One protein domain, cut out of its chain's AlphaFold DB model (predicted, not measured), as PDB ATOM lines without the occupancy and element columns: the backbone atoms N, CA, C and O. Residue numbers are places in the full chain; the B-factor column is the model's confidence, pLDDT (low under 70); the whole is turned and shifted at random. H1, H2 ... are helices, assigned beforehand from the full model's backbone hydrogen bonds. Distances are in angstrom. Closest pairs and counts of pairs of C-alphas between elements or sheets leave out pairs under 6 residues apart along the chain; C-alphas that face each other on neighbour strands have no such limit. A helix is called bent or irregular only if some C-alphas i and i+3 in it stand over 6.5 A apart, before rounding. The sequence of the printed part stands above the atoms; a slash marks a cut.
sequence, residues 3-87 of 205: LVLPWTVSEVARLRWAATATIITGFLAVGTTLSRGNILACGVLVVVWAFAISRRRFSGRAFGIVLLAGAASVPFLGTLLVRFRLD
ATOM      1  N   LEU A   3     -49.363 -15.705 -18.246       79.81
ATOM      2  CA  LEU A   3     -48.750 -16.844 -17.540       79.81
ATOM      3  C   LEU A   3     -47.454 -16.496 -16.787       79.81
ATOM      4  O   LEU A   3     -47.105 -17.176 -15.829       79.81
ATOM      5  N   VAL A   4     -46.753 -15.443 -17.207       82.31
ATOM      6  CA  VAL A   4     -45.413 -15.085 -16.713       82.31
ATOM      7  C   VAL A   4     -45.478 -14.034 -15.595       82.31
ATOM      8  O   VAL A   4     -44.515 -13.825 -14.859       82.31
ATOM      9  N   LEU A   5     -46.641 -13.403 -15.414       76.06
ATOM     10  CA  LEU A   5     -46.866 -12.354 -14.422       76.06
ATOM     11  C   LEU A   5     -46.542 -12.783 -12.970       76.06
ATOM     12  O   LEU A   5     -45.862 -12.013 -12.288       76.06
ATOM     13  N   PRO A   6     -46.889 -13.996 -12.486       81.38
ATOM     14  CA  PRO A   6     -46.518 -14.450 -11.139       81.38
ATOM     15  C   PRO A   6     -45.004 -14.506 -10.904       81.38
ATOM     16  O   PRO A   6     -44.536 -14.260  -9.793       81.38
ATOM     17  N   TRP A   7     -44.219 -14.774 -11.952       85.00
ATOM     18  CA  TRP A   7     -42.764 -14.913 -11.848       85.00
ATOM     19  C   TRP A   7     -42.041 -13.578 -11.656       85.00
ATOM     20  O   TRP A   7     -40.885 -13.567 -11.237       85.00
ATOM     21  N   THR A   8     -42.728 -12.450 -11.859       79.75
ATOM     22  CA  THR A   8     -42.179 -11.114 -11.562       79.75
ATOM     23  C   THR A   8     -41.935 -10.884 -10.067       79.75
ATOM     24  O   THR A   8     -41.126 -10.032  -9.701       79.75
ATOM     25  N   VAL A   9     -42.581 -11.674  -9.199       80.62
ATOM     26  CA  VAL A   9     -42.461 -11.590  -7.733       80.62
ATOM     27  C   VAL A   9     -41.478 -12.624  -7.163       80.62
ATOM     28  O   VAL A   9     -41.238 -12.642  -5.960       80.62
ATOM     29  N   SER A  10     -40.872 -13.465  -8.007       85.31
ATOM     30  CA  SER A  10     -39.912 -14.480  -7.558       85.31
ATOM     31  C   SER A  10     -38.653 -13.850  -6.943       85.31
ATOM     32  O   SER A  10     -38.153 -12.816  -7.406       85.31
ATOM     33  N   GLU A  11     -38.115 -14.497  -5.906       86.69
ATOM     34  CA  GLU A  11     -36.851 -14.112  -5.265       86.69
ATOM     35  C   GLU A  11     -35.660 -14.306  -6.213       86.69
ATOM     36  O   GLU A  11     -34.703 -13.529  -6.195       86.69
ATOM     37  N   VAL A  12     -35.760 -15.283  -7.119       92.62
ATOM     38  CA  VAL A  12     -34.703 -15.623  -8.070       92.62
ATOM     39  C   VAL A  12     -34.577 -14.535  -9.140       92.62
ATOM     40  O   VAL A  12     -35.435 -14.381 -10.012       92.62
ATOM     41  N   ALA A  13     -33.455 -13.809  -9.116       88.62
ATOM     42  CA  ALA A  13     -33.204 -12.670 -10.001       88.62
ATOM     43  C   ALA A  13     -33.315 -13.019 -11.498       88.62
ATOM     44  O   ALA A  13     -33.897 -12.244 -12.254       88.62
ATOM     45  N   ARG A  14     -32.824 -14.196 -11.918       91.56
ATOM     46  CA  ARG A  14     -32.889 -14.654 -13.322       91.56
ATOM     47  C   ARG A  14     -34.327 -14.833 -13.816       91.56
ATOM     48  O   ARG A  14     -34.661 -14.344 -14.889       91.56
ATOM     49  N   LEU A  15     -35.181 -15.481 -13.019       86.56
ATOM     50  CA  LEU A  15     -36.603 -15.686 -13.336       86.56
ATOM     51  C   LEU A  15     -37.347 -14.355 -13.435       86.56
ATOM     52  O   LEU A  15     -38.127 -14.152 -14.361       86.56
ATOM     53  N   ARG A  16     -37.051 -13.424 -12.525       84.44
ATOM     54  CA  ARG A  16     -37.628 -12.080 -12.553       84.44
ATOM     55  C   ARG A  16     -37.212 -11.309 -13.803       84.44
ATOM     56  O   ARG A  16     -38.062 -10.710 -14.450       84.44
ATOM     57  N   TRP A  17     -35.930 -11.350 -14.167       88.50
ATOM     58  CA  TRP A  17     -35.430 -10.675 -15.367       88.50
ATOM     59  C   TRP A  17     -36.031 -11.268 -16.644       88.50
ATOM     60  O   TRP A  17     -36.504 -10.521 -17.495       88.50
ATOM     61  N   ALA A  18     -36.106 -12.599 -16.743       89.56
ATOM     62  CA  ALA A  18     -36.761 -13.285 -17.855       89.56
ATOM     63  C   ALA A  18     -38.256 -12.930 -17.951       89.56
ATOM     64  O   ALA A  18     -38.772 -12.696 -19.045       89.56
ATOM     65  N   ALA A  19     -38.948 -12.832 -16.811       86.12
ATOM     66  CA  ALA A  19     -40.349 -12.436 -16.763       86.12
ATOM     67  C   ALA A  19     -40.558 -10.996 -17.249       86.12
ATOM     68  O   ALA A  19     -41.407 -10.756 -18.109       86.12
ATOM     69  N   THR A  20     -39.748 -10.054 -16.763       83.75
ATOM     70  CA  THR A  20     -39.787  -8.653 -17.200       83.75
ATOM     71  C   THR A  20     -39.443  -8.518 -18.680       83.75
ATOM     72  O   THR A  20     -40.168  -7.841 -19.403       83.75
ATOM     73  N   ALA A  21     -38.402  -9.204 -19.160       87.75
ATOM     74  CA  ALA A  21     -38.039  -9.216 -20.573       87.75
ATOM     75  C   ALA A  21     -39.194  -9.741 -21.436       87.75
ATOM     76  O   ALA A  21     -39.573  -9.096 -22.405       87.75
ATOM     77  N   THR A  22     -39.845 -10.834 -21.027       87.81
ATOM     78  CA  THR A  22     -41.012 -11.381 -21.739       87.81
ATOM     79  C   THR A  22     -42.186 -10.396 -21.770       87.81
ATOM     80  O   THR A  22     -42.908 -10.326 -22.765       87.81
ATOM     81  N   ILE A  23     -42.395  -9.623 -20.697       84.19
ATOM     82  CA  ILE A  23     -43.415  -8.566 -20.665       84.19
ATOM     83  C   ILE A  23     -43.043  -7.438 -21.635       84.19
ATOM     84  O   ILE A  23     -43.883  -7.024 -22.425       84.19
ATOM     85  N   ILE A  24     -41.795  -6.973 -21.634       84.00
ATOM     86  CA  ILE A  24     -41.344  -5.914 -22.549       84.00
ATOM     87  C   ILE A  24     -41.461  -6.382 -24.003       84.00
ATOM     88  O   ILE A  24     -42.096  -5.715 -24.815       84.00
ATOM     89  N   THR A  25     -40.920  -7.558 -24.328       86.94
ATOM     90  CA  THR A  25     -40.975  -8.131 -25.677       86.94
ATOM     91  C   THR A  25     -42.413  -8.364 -26.127       86.94
ATOM     92  O   THR A  25     -42.749  -8.057 -27.267       86.94
ATOM     93  N   GLY A  26     -43.291  -8.853 -25.246       85.19
ATOM     94  CA  GLY A  26     -44.701  -9.017 -25.582       85.19
ATOM     95  C   GLY A  26     -45.425  -7.683 -25.793       85.19
ATOM     96  O   GLY A  26     -46.252  -7.600 -26.693       85.19
ATOM     97  N   PHE A  27     -45.084  -6.625 -25.047       82.19
ATOM     98  CA  PHE A  27     -45.629  -5.282 -25.279       82.19
ATOM     99  C   PHE A  27     -45.156  -4.706 -26.608       82.19
ATOM    100  O   PHE A  27     -45.967  -4.143 -27.334       82.19
ATOM    101  N   LEU A  28     -43.880  -4.887 -26.953       84.62
ATOM    102  CA  LEU A  28     -43.347  -4.486 -28.253       84.62
ATOM    103  C   LEU A  28     -44.049  -5.239 -29.387       84.62
ATOM    104  O   LEU A  28     -44.519  -4.611 -30.329       84.62
ATOM    105  N   ALA A  29     -44.200  -6.560 -29.262       86.25
ATOM    106  CA  ALA A  29     -44.907  -7.382 -30.242       86.25
ATOM    107  C   ALA A  29     -46.391  -6.997 -30.373       86.25
ATOM    108  O   ALA A  29     -46.930  -6.970 -31.471       86.25
ATOM    109  N   VAL A  30     -47.072  -6.668 -29.272       82.75
ATOM    110  CA  VAL A  30     -48.456  -6.168 -29.318       82.75
ATOM    111  C   VAL A  30     -48.505  -4.759 -29.910       82.75
ATOM    112  O   VAL A  30     -49.393  -4.468 -30.710       82.75
ATOM    113  N   GLY A  31     -47.544  -3.899 -29.577       81.44
ATOM    114  CA  GLY A  31     -47.417  -2.544 -30.108       81.44
ATOM    115  C   GLY A  31     -47.259  -2.528 -31.626       81.44
ATOM    116  O   GLY A  31     -47.937  -1.751 -32.297       81.44
ATOM    117  N   THR A  32     -46.470  -3.449 -32.188       83.56
ATOM    118  CA  THR A  32     -46.305  -3.574 -33.646       83.56
ATOM    119  C   THR A  32     -47.572  -4.043 -34.357       83.56
ATOM    120  O   THR A  32     -47.781  -3.669 -35.508       83.56
ATOM    121  N   THR A  33     -48.477  -4.775 -33.690       81.62
ATOM    122  CA  THR A  33     -49.793  -5.100 -34.283       81.62
ATOM    123  C   THR A  33     -50.696  -3.876 -34.447       81.62
ATOM    124  O   THR A  33     -51.679  -3.931 -35.187       81.62
ATOM    125  N   LEU A  34     -50.395  -2.773 -33.742       76.94
ATOM    126  CA  LEU A  34     -51.174  -1.530 -33.740       76.94
ATOM    127  C   LEU A  34     -52.677  -1.745 -33.444       76.94
ATOM    128  O   LEU A  34     -53.524  -0.924 -33.810       76.94
ATOM    129  N   SER A  35     -53.027  -2.854 -32.781       79.38
ATOM    130  CA  SER A  35     -54.399  -3.168 -32.391       79.38
ATOM    131  C   SER A  35     -54.763  -2.399 -31.123       79.38
ATOM    132  O   SER A  35     -54.323  -2.734 -30.022       79.38
ATOM    133  N   ARG A  36     -55.617  -1.378 -31.278       80.00
ATOM    134  CA  ARG A  36     -56.138  -0.535 -30.183       80.00
ATOM    135  C   ARG A  36     -56.684  -1.379 -29.025       80.00
ATOM    136  O   ARG A  36     -56.384  -1.121 -27.863       80.00
ATOM    137  N   GLY A  37     -57.447  -2.422 -29.362       77.62
ATOM    138  CA  GLY A  37     -58.055  -3.331 -28.390       77.62
ATOM    139  C   GLY A  37     -57.027  -4.160 -27.625       77.62
ATOM    140  O   GLY A  37     -57.129  -4.276 -26.408       77.62
ATOM    141  N   ASN A  38     -55.998  -4.678 -28.303       81.31
ATOM    142  CA  ASN A  38     -54.975  -5.494 -27.643       81.31
ATOM    143  C   ASN A  38     -54.115  -4.666 -26.685       81.31
ATOM    144  O   ASN A  38     -53.771  -5.154 -25.611       81.31
ATOM    145  N   ILE A  39     -53.799  -3.418 -27.044       80.56
ATOM    146  CA  ILE A  39     -53.029  -2.511 -26.183       80.56
ATOM    147  C   ILE A  39     -53.824  -2.184 -24.916       80.56
ATOM    148  O   ILE A  39     -53.296  -2.322 -23.813       80.56
ATOM    149  N   LEU A  40     -55.110  -1.838 -25.058       81.31
ATOM    150  CA  LEU A  40     -55.997  -1.606 -23.914       81.31
ATOM    151  C   LEU A  40     -56.139  -2.859 -23.045       81.31
ATOM    152  O   LEU A  40     -55.993  -2.774 -21.829       81.31
ATOM    153  N   ALA A  41     -56.356  -4.028 -23.651       81.69
ATOM    154  CA  ALA A  41     -56.474  -5.286 -22.922       81.69
ATOM    155  C   ALA A  41     -55.190  -5.625 -22.147       81.69
ATOM    156  O   ALA A  41     -55.263  -6.009 -20.982       81.69
ATOM    157  N   CYS A  42     -54.013  -5.437 -22.755       82.25
ATOM    158  CA  CYS A  42     -52.730  -5.635 -22.080       82.25
ATOM    159  C   CYS A  42     -52.532  -4.634 -20.935       82.25
ATOM    160  O   CYS A  42     -52.118  -5.034 -19.849       82.25
ATOM    161  N   GLY A  43     -52.871  -3.359 -21.145       83.69
ATOM    162  CA  GLY A  43     -52.811  -2.328 -20.109       83.69
ATOM    163  C   GLY A  43     -53.712  -2.652 -18.917       83.69
ATOM    164  O   GLY A  43     -53.239  -2.701 -17.783       83.69
ATOM    165  N   VAL A  44     -54.987  -2.965 -19.170       85.44
ATOM    166  CA  VAL A  44     -55.947  -3.377 -18.132       85.44
ATOM    167  C   VAL A  44     -55.454  -4.624 -17.407       85.44
ATOM    168  O   VAL A  44     -55.488  -4.658 -16.182       85.44
ATOM    169  N   LEU A  45     -54.937  -5.623 -18.124       84.44
ATOM    170  CA  LEU A  45     -54.388  -6.834 -17.516       84.44
ATOM    171  C   LEU A  45     -53.219  -6.523 -16.570       84.44
ATOM    172  O   LEU A  45     -53.182  -7.056 -15.463       84.44
ATOM    173  N   VAL A  46     -52.280  -5.661 -16.979       82.19
ATOM    174  CA  VAL A  46     -51.146  -5.243 -16.137       82.19
ATOM    175  C   VAL A  46     -51.627  -4.479 -14.908       82.19
ATOM    176  O   VAL A  46     -51.140  -4.739 -13.809       82.19
ATOM    177  N   VAL A  47     -52.602  -3.584 -15.064       82.38
ATOM    178  CA  VAL A  47     -53.190  -2.826 -13.953       82.38
ATOM    179  C   VAL A  47     -53.904  -3.765 -12.980       82.38
ATOM    180  O   VAL A  47     -53.595  -3.760 -11.790       82.38
ATOM    181  N   VAL A  48     -54.797  -4.628 -13.470       83.81
ATOM    182  CA  VAL A  48     -55.504  -5.630 -12.657       83.81
ATOM    183  C   VAL A  48     -54.510  -6.527 -11.927       83.81
ATOM    184  O   VAL A  48     -54.685  -6.799 -10.741       83.81
ATOM    185  N   TRP A  49     -53.438  -6.950 -12.599       81.75
ATOM    186  CA  TRP A  49     -52.374  -7.736 -11.987       81.75
ATOM    187  C   TRP A  49     -51.627  -6.972 -10.884       81.75
ATOM    188  O   TRP A  49     -51.429  -7.505  -9.790       81.75
ATOM    189  N   ALA A  50     -51.257  -5.715 -11.134       80.56
ATOM    190  CA  ALA A  50     -50.610  -4.849 -10.154       80.56
ATOM    191  C   ALA A  50     -51.486  -4.675  -8.899       80.56
ATOM    192  O   ALA A  50     -50.996  -4.833  -7.779       80.56
ATOM    193  N   PHE A  51     -52.792  -4.457  -9.076       81.44
ATOM    194  CA  PHE A  51     -53.761  -4.401  -7.978       81.44
ATOM    195  C   PHE A  51     -53.942  -5.752  -7.272       81.44
ATOM    196  O   PHE A  51     -54.044  -5.794  -6.044       81.44
ATOM    197  N   ALA A  52     -53.943  -6.864  -8.012       81.19
ATOM    198  CA  ALA A  52     -54.081  -8.204  -7.448       81.19
ATOM    199  C   ALA A  52     -52.904  -8.574  -6.529       81.19
ATOM    200  O   ALA A  52     -53.134  -9.110  -5.444       81.19
ATOM    201  N   ILE A  53     -51.667  -8.230  -6.909       72.62
ATOM    202  CA  ILE A  53     -50.484  -8.359  -6.037       72.62
ATOM    203  C   ILE A  53     -50.594  -7.421  -4.829       72.62
ATOM    204  O   ILE A  53     -50.226  -7.779  -3.712       72.62
ATOM    205  N   SER A  54     -51.111  -6.213  -5.043       65.94
ATOM    206  CA  SER A  54     -51.124  -5.136  -4.053       65.94
ATOM    207  C   SER A  54     -52.165  -5.292  -2.933       65.94
ATOM    208  O   SER A  54     -52.264  -4.402  -2.085       65.94
ATOM    209  N   ARG A  55     -52.913  -6.405  -2.858       66.12
ATOM    210  CA  ARG A  55     -54.004  -6.631  -1.881       66.12
ATOM    211  C   ARG A  55     -53.646  -6.420  -0.399       66.12
ATOM    212  O   ARG A  55     -54.555  -6.387   0.421       66.12
ATOM    213  N   ARG A  56     -52.365  -6.287  -0.028       58.53
ATOM    214  CA  ARG A  56     -51.947  -5.981   1.355       58.53
ATOM    215  C   ARG A  56     -51.168  -4.677   1.550       58.53
ATOM    216  O   ARG A  56     -51.080  -4.256   2.693       58.53
ATOM    217  N   ARG A  57     -50.610  -4.055   0.500       60.09
ATOM    218  CA  ARG A  57     -49.891  -2.757   0.512       60.09
ATOM    219  C   ARG A  57     -49.508  -2.391  -0.926       60.09
ATOM    220  O   ARG A  57     -49.009  -3.259  -1.642       60.09
ATOM    221  N   PHE A  58     -49.684  -1.124  -1.314       62.28
ATOM    222  CA  PHE A  58     -49.147  -0.562  -2.562       62.28
ATOM    223  C   PHE A  58     -47.621  -0.669  -2.549       62.28
ATOM    224  O   PHE A  58     -46.911   0.175  -2.011       62.28
ATOM    225  N   SER A  59     -47.104  -1.770  -3.088       73.44
ATOM    226  CA  SER A  59     -45.670  -1.949  -3.264       73.44
ATOM    227  C   SER A  59     -45.218  -1.036  -4.396       73.44
ATOM    228  O   SER A  59     -45.761  -1.119  -5.499       73.44
ATOM    229  N   GLY A  60     -44.181  -0.222  -4.170       80.19
ATOM    230  CA  GLY A  60     -43.564   0.593  -5.227       80.19
ATOM    231  C   GLY A  60     -43.154  -0.223  -6.463       80.19
ATOM    232  O   GLY A  60     -43.060   0.313  -7.561       80.19
ATOM    233  N   ARG A  61     -43.008  -1.549  -6.323       75.81
ATOM    234  CA  ARG A  61     -42.774  -2.480  -7.435       75.81
ATOM    235  C   ARG A  61     -43.970  -2.613  -8.379       75.81
ATOM    236  O   ARG A  61     -43.775  -2.622  -9.588       75.81
ATOM    237  N   ALA A  62     -45.191  -2.702  -7.848       77.62
ATOM    238  CA  ALA A  62     -46.402  -2.778  -8.665       77.62
ATOM    239  C   ALA A  62     -46.575  -1.488  -9.481       77.62
ATOM    240  O   ALA A  62     -46.826  -1.542 -10.683       77.62
ATOM    241  N   PHE A  63     -46.326  -0.341  -8.842       84.50
ATOM    242  CA  PHE A  63     -46.293   0.957  -9.512       84.50
ATOM    243  C   PHE A  63     -45.194   1.023 -10.585       84.50
ATOM    244  O   PHE A  63     -45.465   1.440 -11.707       84.50
ATOM    245  N   GLY A  64     -43.986   0.530 -10.288       86.44
ATOM    246  CA  GLY A  64     -42.878   0.477 -11.244       86.44
ATOM    247  C   GLY A  64     -43.182  -0.349 -12.498       86.44
ATOM    248  O   GLY A  64     -42.820   0.066 -13.593       86.44
ATOM    249  N   ILE A  65     -43.893  -1.477 -12.373       81.12
ATOM    250  CA  ILE A  65     -44.298  -2.299 -13.529       81.12
ATOM    251  C   ILE A  65     -45.322  -1.560 -14.399       81.12
ATOM    252  O   ILE A  65     -45.196  -1.571 -15.623       81.12
ATOM    253  N   VAL A  66     -46.314  -0.900 -13.790       84.12
ATOM    254  CA  VAL A  66     -47.308  -0.102 -14.527       84.12
ATOM    255  C   VAL A  66     -46.635   1.079 -15.228       84.12
ATOM    256  O   VAL A  66     -46.888   1.309 -16.409       84.12
ATOM    257  N   LEU A  67     -45.732   1.782 -14.536       88.62
ATOM    258  CA  LEU A  67     -44.968   2.894 -15.099       88.62
ATOM    259  C   LEU A  67     -44.089   2.430 -16.265       88.62
ATOM    260  O   LEU A  67     -44.070   3.077 -17.307       88.62
ATOM    261  N   LEU A  68     -43.411   1.288 -16.122       84.75
ATOM    262  CA  LEU A  68     -42.579   0.705 -17.172       84.75
ATOM    263  C   LEU A  68     -43.409   0.293 -18.395       84.75
ATOM    264  O   LEU A  68     -43.011   0.574 -19.521       84.75
ATOM    265  N   ALA A  69     -44.569  -0.337 -18.191       82.00
ATOM    266  CA  ALA A  69     -45.481  -0.696 -19.278       82.00
ATOM    267  C   ALA A  69     -46.037   0.548 -19.996       82.00
ATOM    268  O   ALA A  69     -46.119   0.579 -21.226       82.00
ATOM    269  N   GLY A  70     -46.365   1.598 -19.235       84.88
ATOM    270  CA  GLY A  70     -46.760   2.898 -19.774       84.88
ATOM    271  C   GLY A  70     -45.643   3.537 -20.601       84.88
ATOM    272  O   GLY A  70     -45.868   3.896 -21.754       84.88
ATOM    273  N   ALA A  71     -44.424   3.594 -20.060       88.56
ATOM    274  CA  ALA A  71     -43.245   4.122 -20.746       88.56
ATOM    275  C   ALA A  71     -42.926   3.348 -22.037       88.56
ATOM    276  O   ALA A  71     -42.670   3.956 -23.073       88.56
ATOM    277  N   ALA A  72     -43.030   2.016 -22.011       84.19
ATOM    278  CA  ALA A  72     -42.849   1.169 -23.191       84.19
ATOM    279  C   ALA A  72     -43.901   1.423 -24.289       84.19
ATOM    280  O   ALA A  72     -43.658   1.118 -25.455       84.19
ATOM    281  N   SER A  73     -45.056   2.000 -23.936       81.56
ATOM    282  CA  SER A  73     -46.136   2.319 -24.877       81.56
ATOM    283  C   SER A  73     -45.981   3.698 -25.540       81.56
ATOM    284  O   SER A  73     -46.554   3.926 -26.604       81.56
ATOM    285  N   VAL A  74     -45.186   4.606 -24.956       89.25
ATOM    286  CA  VAL A  74     -44.951   5.977 -25.457       89.25
ATOM    287  C   VAL A  74     -44.526   6.049 -26.933       89.25
ATOM    288  O   VAL A  74     -45.141   6.832 -27.658       89.25
ATOM    289  N   PRO A  75     -43.551   5.261 -27.437       89.38
ATOM    290  CA  PRO A  75     -43.121   5.379 -28.835       89.38
ATOM    291  C   PRO A  75     -44.233   5.060 -29.846       89.38
ATOM    292  O   PRO A  75     -44.201   5.550 -30.972       89.38
ATOM    293  N   PHE A  76     -45.250   4.290 -29.451       86.19
ATOM    294  CA  PHE A  76     -46.378   3.938 -30.316       86.19
ATOM    295  C   PHE A  76     -47.506   4.976 -30.288       86.19
ATOM    296  O   PHE A  76     -48.413   4.916 -31.120       86.19
ATOM    297  N   LEU A  77     -47.473   5.939 -29.358       87.06
ATOM    298  CA  LEU A  77     -48.575   6.876 -29.134       87.06
ATOM    299  C   LEU A  77     -48.867   7.740 -30.368       87.06
ATOM    300  O   LEU A  77     -50.031   7.945 -30.710       87.06
ATOM    301  N   GLY A  78     -47.825   8.183 -31.078       90.62
ATOM    302  CA  GLY A  78     -47.972   8.947 -32.321       90.62
ATOM    303  C   GLY A  78     -48.682   8.149 -33.416       90.62
ATOM    304  O   GLY A  78     -49.673   8.610 -33.982       90.62
ATOM    305  N   THR A  79     -48.239   6.913 -33.666       87.31
ATOM    306  CA  THR A  79     -48.854   6.023 -34.664       87.31
ATOM    307  C   THR A  79     -50.297   5.677 -34.301       87.31
ATOM    308  O   THR A  79     -51.163   5.648 -35.174       87.31
ATOM    309  N   LEU A  80     -50.585   5.465 -33.013       84.06
ATOM    310  CA  LEU A  80     -51.944   5.221 -32.532       84.06
ATOM    311  C   LEU A  80     -52.850   6.429 -32.765       84.06
ATOM    312  O   LEU A  80     -53.950   6.250 -33.279       84.06
ATOM    313  N   LEU A  81     -52.395   7.644 -32.445       88.38
ATOM    314  CA  LEU A  81     -53.156   8.878 -32.665       88.38
ATOM    315  C   LEU A  81     -53.464   9.113 -34.144       88.38
ATOM    316  O   LEU A  81     -54.604   9.421 -34.485       88.38
ATOM    317  N   VAL A  82     -52.480   8.921 -35.027       89.88
ATOM    318  CA  VAL A  82     -52.699   9.007 -36.479       89.88
ATOM    319  C   VAL A  82     -53.735   7.977 -36.913       89.88
ATOM    320  O   VAL A  82     -54.686   8.318 -37.611       89.88
ATOM    321  N   ARG A  83     -53.625   6.734 -36.429       83.19
ATOM    322  CA  ARG A  83     -54.593   5.685 -36.751       83.19
ATOM    323  C   ARG A  83     -55.990   6.011 -36.227       83.19
ATOM    324  O   ARG A  83     -56.949   5.724 -36.927       83.19
ATOM    325  N   PHE A  84     -56.125   6.589 -35.033       84.44
ATOM    326  CA  PHE A  84     -57.415   7.034 -34.485       84.44
ATOM    327  C   PHE A  84     -58.053   8.150 -35.314       84.44
ATOM    328  O   PHE A  84     -59.269   8.165 -35.449       84.44
ATOM    329  N   ARG A  85     -57.248   9.053 -35.883       87.94
ATOM    330  CA  ARG A  85     -57.740  10.129 -36.753       87.94
ATOM    331  C   ARG A  85     -58.148   9.636 -38.136       87.94
ATOM    332  O   ARG A  85     -59.157  10.090 -38.653       87.94
ATOM    333  N   LEU A  86     -57.357   8.741 -38.725       87.06
ATOM    334  CA  LEU A  86     -57.627   8.196 -40.058       87.06
ATOM    335  C   LEU A  86     -58.839   7.267 -40.078       87.06
ATOM    336  O   LEU A  86     -59.467   7.107 -41.115       87.06
ATOM    337  N   ASP A  87     -59.133   6.633 -38.946       82.44
ATOM    338  CA  ASP A  87     -60.154   5.601 -38.875       82.44
ATOM    339  C   ASP A  87     -60.874   5.625 -37.513       82.44
ATOM    340  O   ASP A  87     -60.625   4.766 -36.653       82.44
TER     341      ASP A  87
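What this domain is: This is residues 3 to 87 of the 205 residues of an uncharacterized protein of Cellulosimicrobium sp. CUA-896 (UniProt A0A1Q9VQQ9). H2, H3 and H4a stand side by side as an up-and-down bundle, each running against the one before it, with H1 packed on H2 and H4b turning off beyond one end. The printed part has 85 residues with four named helices, H1 to H4, and no named strand: all helix. It is only just compact, close to loose, with radius of gyration of the C-alphas 14.0 A, spanning 46 by 25 by 19 A.

Where its parts are: Find C-alpha 3 at (-48.750, -16.844, -17.540), where H1, residues 3 to 9, begins. H2, residues 13 to 32, runs 28.5 A; H3, residues 36 to 53, 26.0 A. H4, residues 60 to 86, assigned as one helix by its hydrogen bonds, is bent, C-alphas 72 and 75 being 7.0 A apart; its arms are H4a, residues 60 to 72, and H4b, residues 75 to 86, which ends with C-alpha 86 at (-57.627, 8.196, -40.058). H1 and H4b are irregular: C-alphas 3 and 6 are 7.2 A apart, 75 and 78 7.0 A.

How they stand to each other: H1 touches the hub, H2, closest at C-alphas 8 and 16, 4.8 A. H3 forms hairpins with H2, closest at C-alphas 39 and 30, 6.6 A, and with H4a, closest at 50 and 62, 4.9 A. O i to N i+4 pairs are within hydrogen-bond range throughout H2, H3 and H4a, 7 of 8 in H4b and 0 of 3 in H1, where 3 of 4 O i to N i+3 pairs are.

The domain as a whole: Look from C-alpha 11 to 86, the farthest apart, 46.3 A. The printed part has no cut and no long link; residues 54 to 58 have pLDDT under 70.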